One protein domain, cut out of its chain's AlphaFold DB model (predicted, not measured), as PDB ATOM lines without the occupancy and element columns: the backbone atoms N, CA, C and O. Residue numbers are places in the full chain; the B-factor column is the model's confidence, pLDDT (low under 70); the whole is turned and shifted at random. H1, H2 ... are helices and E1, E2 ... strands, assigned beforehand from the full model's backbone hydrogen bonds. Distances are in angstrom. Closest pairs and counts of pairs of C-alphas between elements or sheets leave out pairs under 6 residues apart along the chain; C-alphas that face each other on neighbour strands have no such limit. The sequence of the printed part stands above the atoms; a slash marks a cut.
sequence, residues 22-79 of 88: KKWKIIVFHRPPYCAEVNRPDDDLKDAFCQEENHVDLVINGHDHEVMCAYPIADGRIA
ATOM      1  N   LYS A  22     207.811 111.075  88.124       95.00
ATOM      2  CA  LYS A  22     207.774 112.514  87.837       95.00
ATOM      3  C   LYS A  22     208.817 113.227  88.698       95.00
ATOM      4  O   LYS A  22     209.033 112.845  89.841       95.00
ATOM      5  N   LYS A  23     209.459 114.250  88.124       92.75
ATOM      6  CA  LYS A  23     210.555 114.987  88.774       92.75
ATOM      7  C   LYS A  23     210.121 115.663  90.075       92.75
ATOM      8  O   LYS A  23     210.914 115.682  91.001       92.75
ATOM      9  N   TRP A  24     208.912 116.218  90.089       95.12
ATOM     10  CA  TRP A  24     208.356 116.945  91.224       95.12
ATOM     11  C   TRP A  24     207.182 116.174  91.814       95.12
ATOM     12  O   TRP A  24     206.260 115.801  91.078       95.12
ATOM     13  N   LYS A  25     207.214 115.968  93.128       94.81
ATOM     14  CA  LYS A  25     206.125 115.396  93.919       94.81
ATOM     15  C   LYS A  25     205.607 116.470  94.866       94.81
ATOM     16  O   LYS A  25     206.317 116.903  95.769       94.81
ATOM     17  N   ILE A  26     204.374 116.908  94.629       93.94
ATOM     18  CA  ILE A  26     203.728 117.975  95.395       93.94
ATOM     19  C   ILE A  26     202.434 117.424  95.976       93.94
ATOM     20  O   ILE A  26     201.614 116.878  95.235       93.94
ATOM     21  N   ILE A  27     202.255 117.577  97.284       92.94
ATOM     22  CA  ILE A  27     201.042 117.172  97.993       92.94
ATOM     23  C   ILE A  27     200.298 118.431  98.438       92.94
ATOM     24  O   ILE A  27     200.899 119.372  98.951       92.94
ATOM     25  N   VAL A  28     198.979 118.452  98.240       92.88
ATOM     26  CA  VAL A  28     198.124 119.581  98.619       92.88
ATOM     27  C   VAL A  28     196.919 119.068  99.397       92.88
ATOM     28  O   VAL A  28     196.178 118.222  98.899       92.88
ATOM     29  N   PHE A  29     196.706 119.587 100.605       90.19
ATOM     30  CA  PHE A  29     195.531 119.284 101.429       90.19
ATOM     31  C   PHE A  29     195.240 120.420 102.407       90.19
ATOM     32  O   PHE A  29     196.116 121.202 102.751       90.19
ATOM     33  N   HIS A  30     193.988 120.545 102.850       91.06
ATOM     34  CA  HIS A  30     193.540 121.783 103.488       91.06
ATOM     35  C   HIS A  30     194.093 122.013 104.904       91.06
ATOM     36  O   HIS A  30     194.540 123.119 105.186       91.06
ATOM     37  N   ARG A  31     194.054 121.009 105.790       88.06
ATOM     38  CA  ARG A  31     194.484 121.162 107.191       88.06
ATOM     39  C   ARG A  31     195.986 120.916 107.330       88.06
ATOM     40  O   ARG A  31     196.423 119.870 106.865       88.06
ATOM     41  N   PRO A  32     196.762 121.826 107.934       86.44
ATOM     42  CA  PRO A  32     198.204 121.689 108.003       86.44
ATOM     43  C   PRO A  32     198.624 120.630 109.032       86.44
ATOM     44  O   PRO A  32     198.033 120.551 110.106       86.44
ATOM     45  N   PRO A  33     199.671 119.843 108.736       83.88
ATOM     46  CA  PRO A  33     200.344 119.003 109.723       83.88
ATOM     47  C   PRO A  33     201.214 119.845 110.678       83.88
ATOM     48  O   PRO A  33     201.430 119.480 111.832       83.88
ATOM     49  N   TYR A  34     201.701 120.994 110.198       83.00
ATOM     50  CA  TYR A  34     202.485 121.974 110.947       83.00
ATOM     51  C   TYR A  34     201.687 123.286 111.042       83.00
ATOM     52  O   TYR A  34     201.711 124.090 110.114       83.00
ATOM     53  N   CYS A  35     200.935 123.462 112.132       77.00
ATOM     54  CA  CYS A  35     200.052 124.615 112.353       77.00
ATOM     55  C   CYS A  35     200.810 125.873 112.809       77.00
ATOM     56  O   CYS A  35     201.839 125.773 113.483       77.00
ATOM     57  N   ALA A  36     200.247 127.050 112.520       74.38
ATOM     58  CA  ALA A  36     200.746 128.346 112.999       74.38
ATOM     59  C   ALA A  36     200.680 128.456 114.529       74.38
ATOM     60  O   ALA A  36     201.574 128.988 115.190       74.38
ATOM     61  N   GLU A  37     199.609 127.915 115.111       74.00
ATOM     62  CA  GLU A  37     199.434 127.850 116.555       74.00
ATOM     63  C   GLU A  37     200.202 126.655 117.141       74.00
ATOM     64  O   GLU A  37     199.862 125.493 116.905       74.00
ATOM     65  N   VAL A  38     201.190 126.946 117.996       62.38
ATOM     66  CA  VAL A  38     202.093 125.970 118.648       62.38
ATOM     67  C   VAL A  38     201.351 124.847 119.399       62.38
ATOM     68  O   VAL A  38     201.886 123.757 119.574       62.38
ATOM     69  N   ASN A  39     200.101 125.079 119.811       62.50
ATOM     70  CA  ASN A  39     199.308 124.146 120.617       62.50
ATOM     71  C   ASN A  39     198.361 123.243 119.805       62.50
ATOM     72  O   ASN A  39     197.452 122.649 120.385       62.50
ATOM     73  N   ARG A  40     198.531 123.142 118.480       65.38
ATOM     74  CA  ARG A  40     197.700 122.276 117.624       65.38
ATOM     75  C   ARG A  40     198.501 121.362 116.685       65.38
ATOM     76  O   ARG A  40     198.209 121.348 115.492       65.38
ATOM     77  N   PRO A  41     199.502 120.595 117.148       65.69
ATOM     78  CA  PRO A  41     200.026 119.523 116.312       65.69
ATOM     79  C   PRO A  41     198.921 118.483 116.063       65.69
ATOM     80  O   PRO A  41     198.250 118.047 116.997       65.69
ATOM     81  N   ASP A  42     198.726 118.114 114.799       75.81
ATOM     82  CA  ASP A  42     197.853 117.013 114.390       75.81
ATOM     83  C   ASP A  42     198.751 115.882 113.877       75.81
ATOM     84  O   ASP A  42     199.138 115.841 112.705       75.81
ATOM     85  N   ASP A  43     199.190 115.033 114.807       79.19
ATOM     86  CA  ASP A  43     200.129 113.949 114.504       79.19
ATOM     87  C   ASP A  43     199.479 112.868 113.623       79.19
ATOM     88  O   ASP A  43     200.151 112.315 112.758       79.19
ATOM     89  N   ASP A  44     198.155 112.678 113.712       81.44
ATOM     90  CA  ASP A  44     197.411 111.794 112.806       81.44
ATOM     91  C   ASP A  44     197.502 112.291 111.348       81.44
ATOM     92  O   ASP A  44     197.679 111.501 110.417       81.44
ATOM     93  N   LEU A  45     197.401 113.609 111.121       83.75
ATOM     94  CA  LEU A  45     197.585 114.200 109.789       83.75
ATOM     95  C   LEU A  45     199.028 114.097 109.291       83.75
ATOM     96  O   LEU A  45     199.232 113.861 108.096       83.75
ATOM     97  N   LYS A  46     200.015 114.285 110.176       82.44
ATOM     98  CA  LYS A  46     201.430 114.093 109.826       82.44
ATOM     99  C   LYS A  46     201.669 112.666 109.360       82.44
ATOM    100  O   LYS A  46     202.111 112.480 108.232       82.44
ATOM    101  N   ASP A  47     201.299 111.680 110.166       82.38
ATOM    102  CA  ASP A  47     201.531 110.268 109.860       82.38
ATOM    103  C   ASP A  47     200.813 109.841 108.570       82.38
ATOM    104  O   ASP A  47     201.332 109.057 107.775       82.38
ATOM    105  N   ALA A  48     199.629 110.402 108.312       83.00
ATOM    106  CA  ALA A  48     198.854 110.086 107.121       83.00
ATOM    107  C   ALA A  48     199.409 110.725 105.831       83.00
ATOM    108  O   ALA A  48     199.354 110.104 104.765       83.00
ATOM    109  N   PHE A  49     199.913 111.964 105.881       84.06
ATOM    110  CA  PHE A  49     200.160 112.767 104.672       84.06
ATOM    111  C   PHE A  49     201.589 113.301 104.516       84.06
ATOM    112  O   PHE A  49     201.987 113.618 103.390       84.06
ATOM    113  N   CYS A  50     202.386 113.363 105.583       81.88
ATOM    114  CA  CYS A  50     203.812 113.691 105.518       81.88
ATOM    115  C   CYS A  50     204.615 112.438 105.139       81.88
ATOM    116  O   CYS A  50     205.348 111.864 105.934       81.88
ATOM    117  N   GLN A  51     204.455 112.014 103.883       85.38
ATOM    118  CA  GLN A  51     205.110 110.857 103.262       85.38
ATOM    119  C   GLN A  51     206.602 111.143 102.954       85.38
ATOM    120  O   GLN A  51     207.041 111.085 101.801       85.38
ATOM    121  N   GLU A  52     207.380 111.522 103.973       84.25
ATOM    122  CA  GLU A  52     208.783 111.966 103.853       84.25
ATOM    123  C   GLU A  52     209.674 110.904 103.180       84.25
ATOM    124  O   GLU A  52     210.483 111.223 102.304       84.25
ATOM    125  N   GLU A  53     209.436 109.625 103.488       85.56
ATOM    126  CA  GLU A  53     210.108 108.462 102.886       85.56
ATOM    127  C   GLU A  53     209.942 108.367 101.360       85.56
ATOM    128  O   GLU A  53     210.755 107.749 100.670       85.56
ATOM    129  N   ASN A  54     208.914 109.007 100.793       91.06
ATOM    130  CA  ASN A  54     208.668 109.006  99.357       91.06
ATOM    131  C   ASN A  54     209.330 110.176  98.609       91.06
ATOM    132  O   ASN A  54     209.087 110.326  97.401       91.06
ATOM    133  N   HIS A  55     210.177 110.967  99.277       89.25
ATOM    134  CA  HIS A  55     210.869 112.130  98.711       89.25
ATOM    135  C   HIS A  55     209.896 113.150  98.098       89.25
ATOM    136  O   HIS A  55     210.000 113.508  96.923       89.25
ATOM    137  N   VAL A  56     208.903 113.568  98.882       91.94
ATOM    138  CA  VAL A  56     208.005 114.671  98.523       91.94
ATOM    139  C   VAL A  56     208.782 115.986  98.574       91.94
ATOM    140  O   VAL A  56     209.456 116.263  99.560       91.94
ATOM    141  N   ASP A  57     208.691 116.797  97.518       91.56
ATOM    142  CA  ASP A  57     209.466 118.039  97.405       91.56
ATOM    143  C   ASP A  57     208.772 119.229  98.077       91.56
ATOM    144  O   ASP A  57     209.428 120.157  98.548       91.56
ATOM    145  N   LEU A  58     207.434 119.236  98.073       91.50
ATOM    146  CA  LEU A  58     206.635 120.332  98.607       91.50
ATOM    147  C   LEU A  58     205.281 119.835  99.113       91.50
ATOM    148  O   LEU A  58     204.567 119.105  98.421       91.50
ATOM    149  N   VAL A  59     204.904 120.307 100.298       91.62
ATOM    150  CA  VAL A  59     203.566 120.141 100.865       91.62
ATOM    151  C   VAL A  59     202.940 121.523 101.012       91.62
ATOM    152  O   VAL A  59     203.567 122.426 101.562       91.62
ATOM    153  N   ILE A  60     201.729 121.699 100.487       92.19
ATOM    154  CA  ILE A  60     200.991 122.964 100.559       92.19
ATOM    155  C   ILE A  60     199.708 122.743 101.344       92.19
ATOM    156  O   ILE A  60     198.903 121.866 101.017       92.19
ATOM    157  N   ASN A  61     199.504 123.597 102.341       92.00
ATOM    158  CA  ASN A  61     198.323 123.589 103.183       92.00
ATOM    159  C   ASN A  61     197.627 124.949 103.207       92.00
ATOM    160  O   ASN A  61     198.171 125.951 102.749       92.00
ATOM    161  N   GLY A  62     196.393 124.950 103.705       89.38
ATOM    162  CA  GLY A  62     195.639 126.159 104.018       89.38
ATOM    163  C   GLY A  62     195.248 126.150 105.490       89.38
ATOM    164  O   GLY A  62     196.073 125.831 106.338       89.38
ATOM    165  N   HIS A  63     193.972 126.438 105.763       91.25
ATOM    166  CA  HIS A  63     193.352 126.525 107.095       91.25
ATOM    167  C   HIS A  63     193.838 127.704 107.939       91.25
ATOM    168  O   HIS A  63     193.015 128.513 108.363       91.25
ATOM    169  N   ASP A  64     195.145 127.835 108.114       84.69
ATOM    170  CA  ASP A  64     195.745 128.979 108.780       84.69
ATOM    171  C   ASP A  64     195.730 130.146 107.785       84.69
ATOM    172  O   ASP A  64     196.264 130.055 106.680       84.69
ATOM    173  N   HIS A  65     195.045 131.239 108.129       91.06
ATOM    174  CA  HIS A  65     194.920 132.428 107.270       91.06
ATOM    175  C   HIS A  65     196.184 133.302 107.334       91.06
ATOM    176  O   HIS A  65     196.121 134.526 107.432       91.06
ATOM    177  N   GLU A  66     197.338 132.649 107.291       85.69
ATOM    178  CA  GLU A  66     198.671 133.218 107.417       85.69
ATOM    179  C   GLU A  66     199.594 132.541 106.398       85.69
ATOM    180  O   GLU A  66     199.346 131.419 105.955       85.69
ATOM    181  N   VAL A  67     200.666 133.226 105.997       87.94
ATOM    182  CA  VAL A  67     201.678 132.643 105.108       87.94
ATOM    183  C   VAL A  67     202.858 132.188 105.949       87.94
ATOM    184  O   VAL A  67     203.498 132.999 106.615       87.94
ATOM    185  N   MET A  68     203.172 130.898 105.872       85.94
ATOM    186  CA  MET A  68     204.301 130.290 106.568       85.94
ATOM    187  C   MET A  68     205.109 129.414 105.617       85.94
ATOM    188  O   MET A  68     204.552 128.723 104.766       85.94
ATOM    189  N   CYS A  69     206.427 129.413 105.804       86.94
ATOM    190  CA  CYS A  69     207.349 128.530 105.100       86.94
ATOM    191  C   CYS A  69     208.200 127.803 106.138       86.94
ATOM    192  O   CYS A  69     208.973 128.434 106.857       86.94
ATOM    193  N   ALA A  70     208.057 126.483 106.216       84.31
ATOM    194  CA  ALA A  70     208.917 125.666 107.056       84.31
ATOM    195  C   ALA A  70     210.321 125.536 106.440       84.31
ATOM    196  O   ALA A  70     210.502 125.633 105.222       84.31
ATOM    197  N   TYR A  71     211.313 125.265 107.287       88.06
ATOM    198  CA  TYR A  71     212.570 124.686 106.819       88.06
ATOM    199  C   TYR A  71     212.306 123.313 106.177       88.06
ATOM    200  O   TYR A  71     211.278 122.704 106.474       88.06
ATOM    201  N   PRO A  72     213.211 122.791 105.332       88.06
ATOM    202  CA  PRO A  72     213.136 121.401 104.895       88.06
ATOM    203  C   PRO A  72     213.069 120.457 106.103       88.06
ATOM    204  O   PRO A  72     213.787 120.660 107.082       88.06
ATOM    205  N   ILE A  73     212.215 119.437 106.032       86.19
ATOM    206  CA  ILE A  73     212.022 118.448 107.099       86.19
ATOM    207  C   ILE A  73     212.303 117.059 106.530       86.19
ATOM    208  O   ILE A  73     211.887 116.754 105.411       86.19
ATOM    209  N   ALA A  74     213.050 116.262 107.288       85.44
ATOM    210  CA  ALA A  74     213.288 114.851 107.027       85.44
ATOM    211  C   ALA A  74     213.390 114.094 108.359       85.44
ATOM    212  O   ALA A  74     214.014 114.581 109.307       85.44
ATOM    213  N   ASP A  75     212.776 112.918 108.424       84.00
ATOM    214  CA  ASP A  75     212.656 112.086 109.622       84.00
ATOM    215  C   ASP A  75     212.106 112.874 110.828       84.00
ATOM    216  O   ASP A  75     212.599 112.769 111.960       84.00
ATOM    217  N   GLY A  76     211.115 113.738 110.566       81.19
ATOM    218  CA  GLY A  76     210.478 114.585 111.580       81.19
ATOM    219  C   GLY A  76     211.402 115.642 112.201       81.19
ATOM    220  O   GLY A  76     211.104 116.191 113.264       81.19
ATOM    221  N   ARG A  77     212.550 115.929 111.577       84.69
ATOM    222  CA  ARG A  77     213.526 116.928 112.028       84.69
ATOM    223  C   ARG A  77     213.780 117.961 110.947       84.69
ATOM    224  O   ARG A  77     213.733 117.645 109.764       84.69
ATOM    225  N   ILE A  78     214.121 119.186 111.357       85.88
ATOM    226  CA  ILE A  78     214.657 120.185 110.427       85.88
ATOM    227  C   ILE A  78     215.905 119.581 109.783       85.88
ATOM    228  O   ILE A  78     216.915 119.343 110.451       85.88
ATOM    229  N   ALA A  79     215.818 119.319 108.487       81.75
ATOM    230  CA  ALA A  79     216.970 118.966 107.696       81.75
ATOM    231  C   ALA A  79     217.825 120.227 107.525       81.75
ATOM    232  O   ALA A  79     217.313 121.346 107.408       81.75
TER     233      ALA A  79
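Overview. This is residues 22 to 79 of the 88 residues of the protein "Metallophos domain-containing protein" of Syntrophomonadaceae bacterium (UniProt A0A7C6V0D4). There is little regular structure: this is an elongated body mostly of loops, with two short parallel strands, E1 and E2, side by side, and one short helix, H1, on the path between them. Residues 61 to 79 form a long last stretch, ending in a small antiparallel pairing of residues 73 to 74 with 77 to 78. The 58 printed residues run E1, H1, E2, class mixed, with 13 in named elements; the whole is compact, radius of gyration of the C-alphas 11.3 A, spanning 33 by 20 by 20 A.

Arrangement. E1, residues 26 to 28, and E2, residues 58 to 60, are parallel neighbours at 14 degrees. C-alphas 27 and 59 face each other at 4.8 A; N 27 and O 58 are within hydrogen-bond range at 3.0 A. With H1, residues 43 to 49, they form a strand-helix-strand unit, two parallel strands with a helix between along the chain, its crossover right-handed. In H1 every O i to N i+4 pair is within hydrogen-bond range.

Along the chain. E1, 6.7 A long, begins at C-alpha 26 (203.728, 117.975, 95.395). H1 is 9.9 A long. E2, 6.5 A long, ends at C-alpha 60 (200.991, 122.964, 100.559).

Size, cuts and confidence. The C-alphas farthest apart, of Lys 22 and Asn 39, are 35.8 A apart. The printed part has no cut. The link E1 to H1 is long. Residues 38 to 41 have pLDDT under 70.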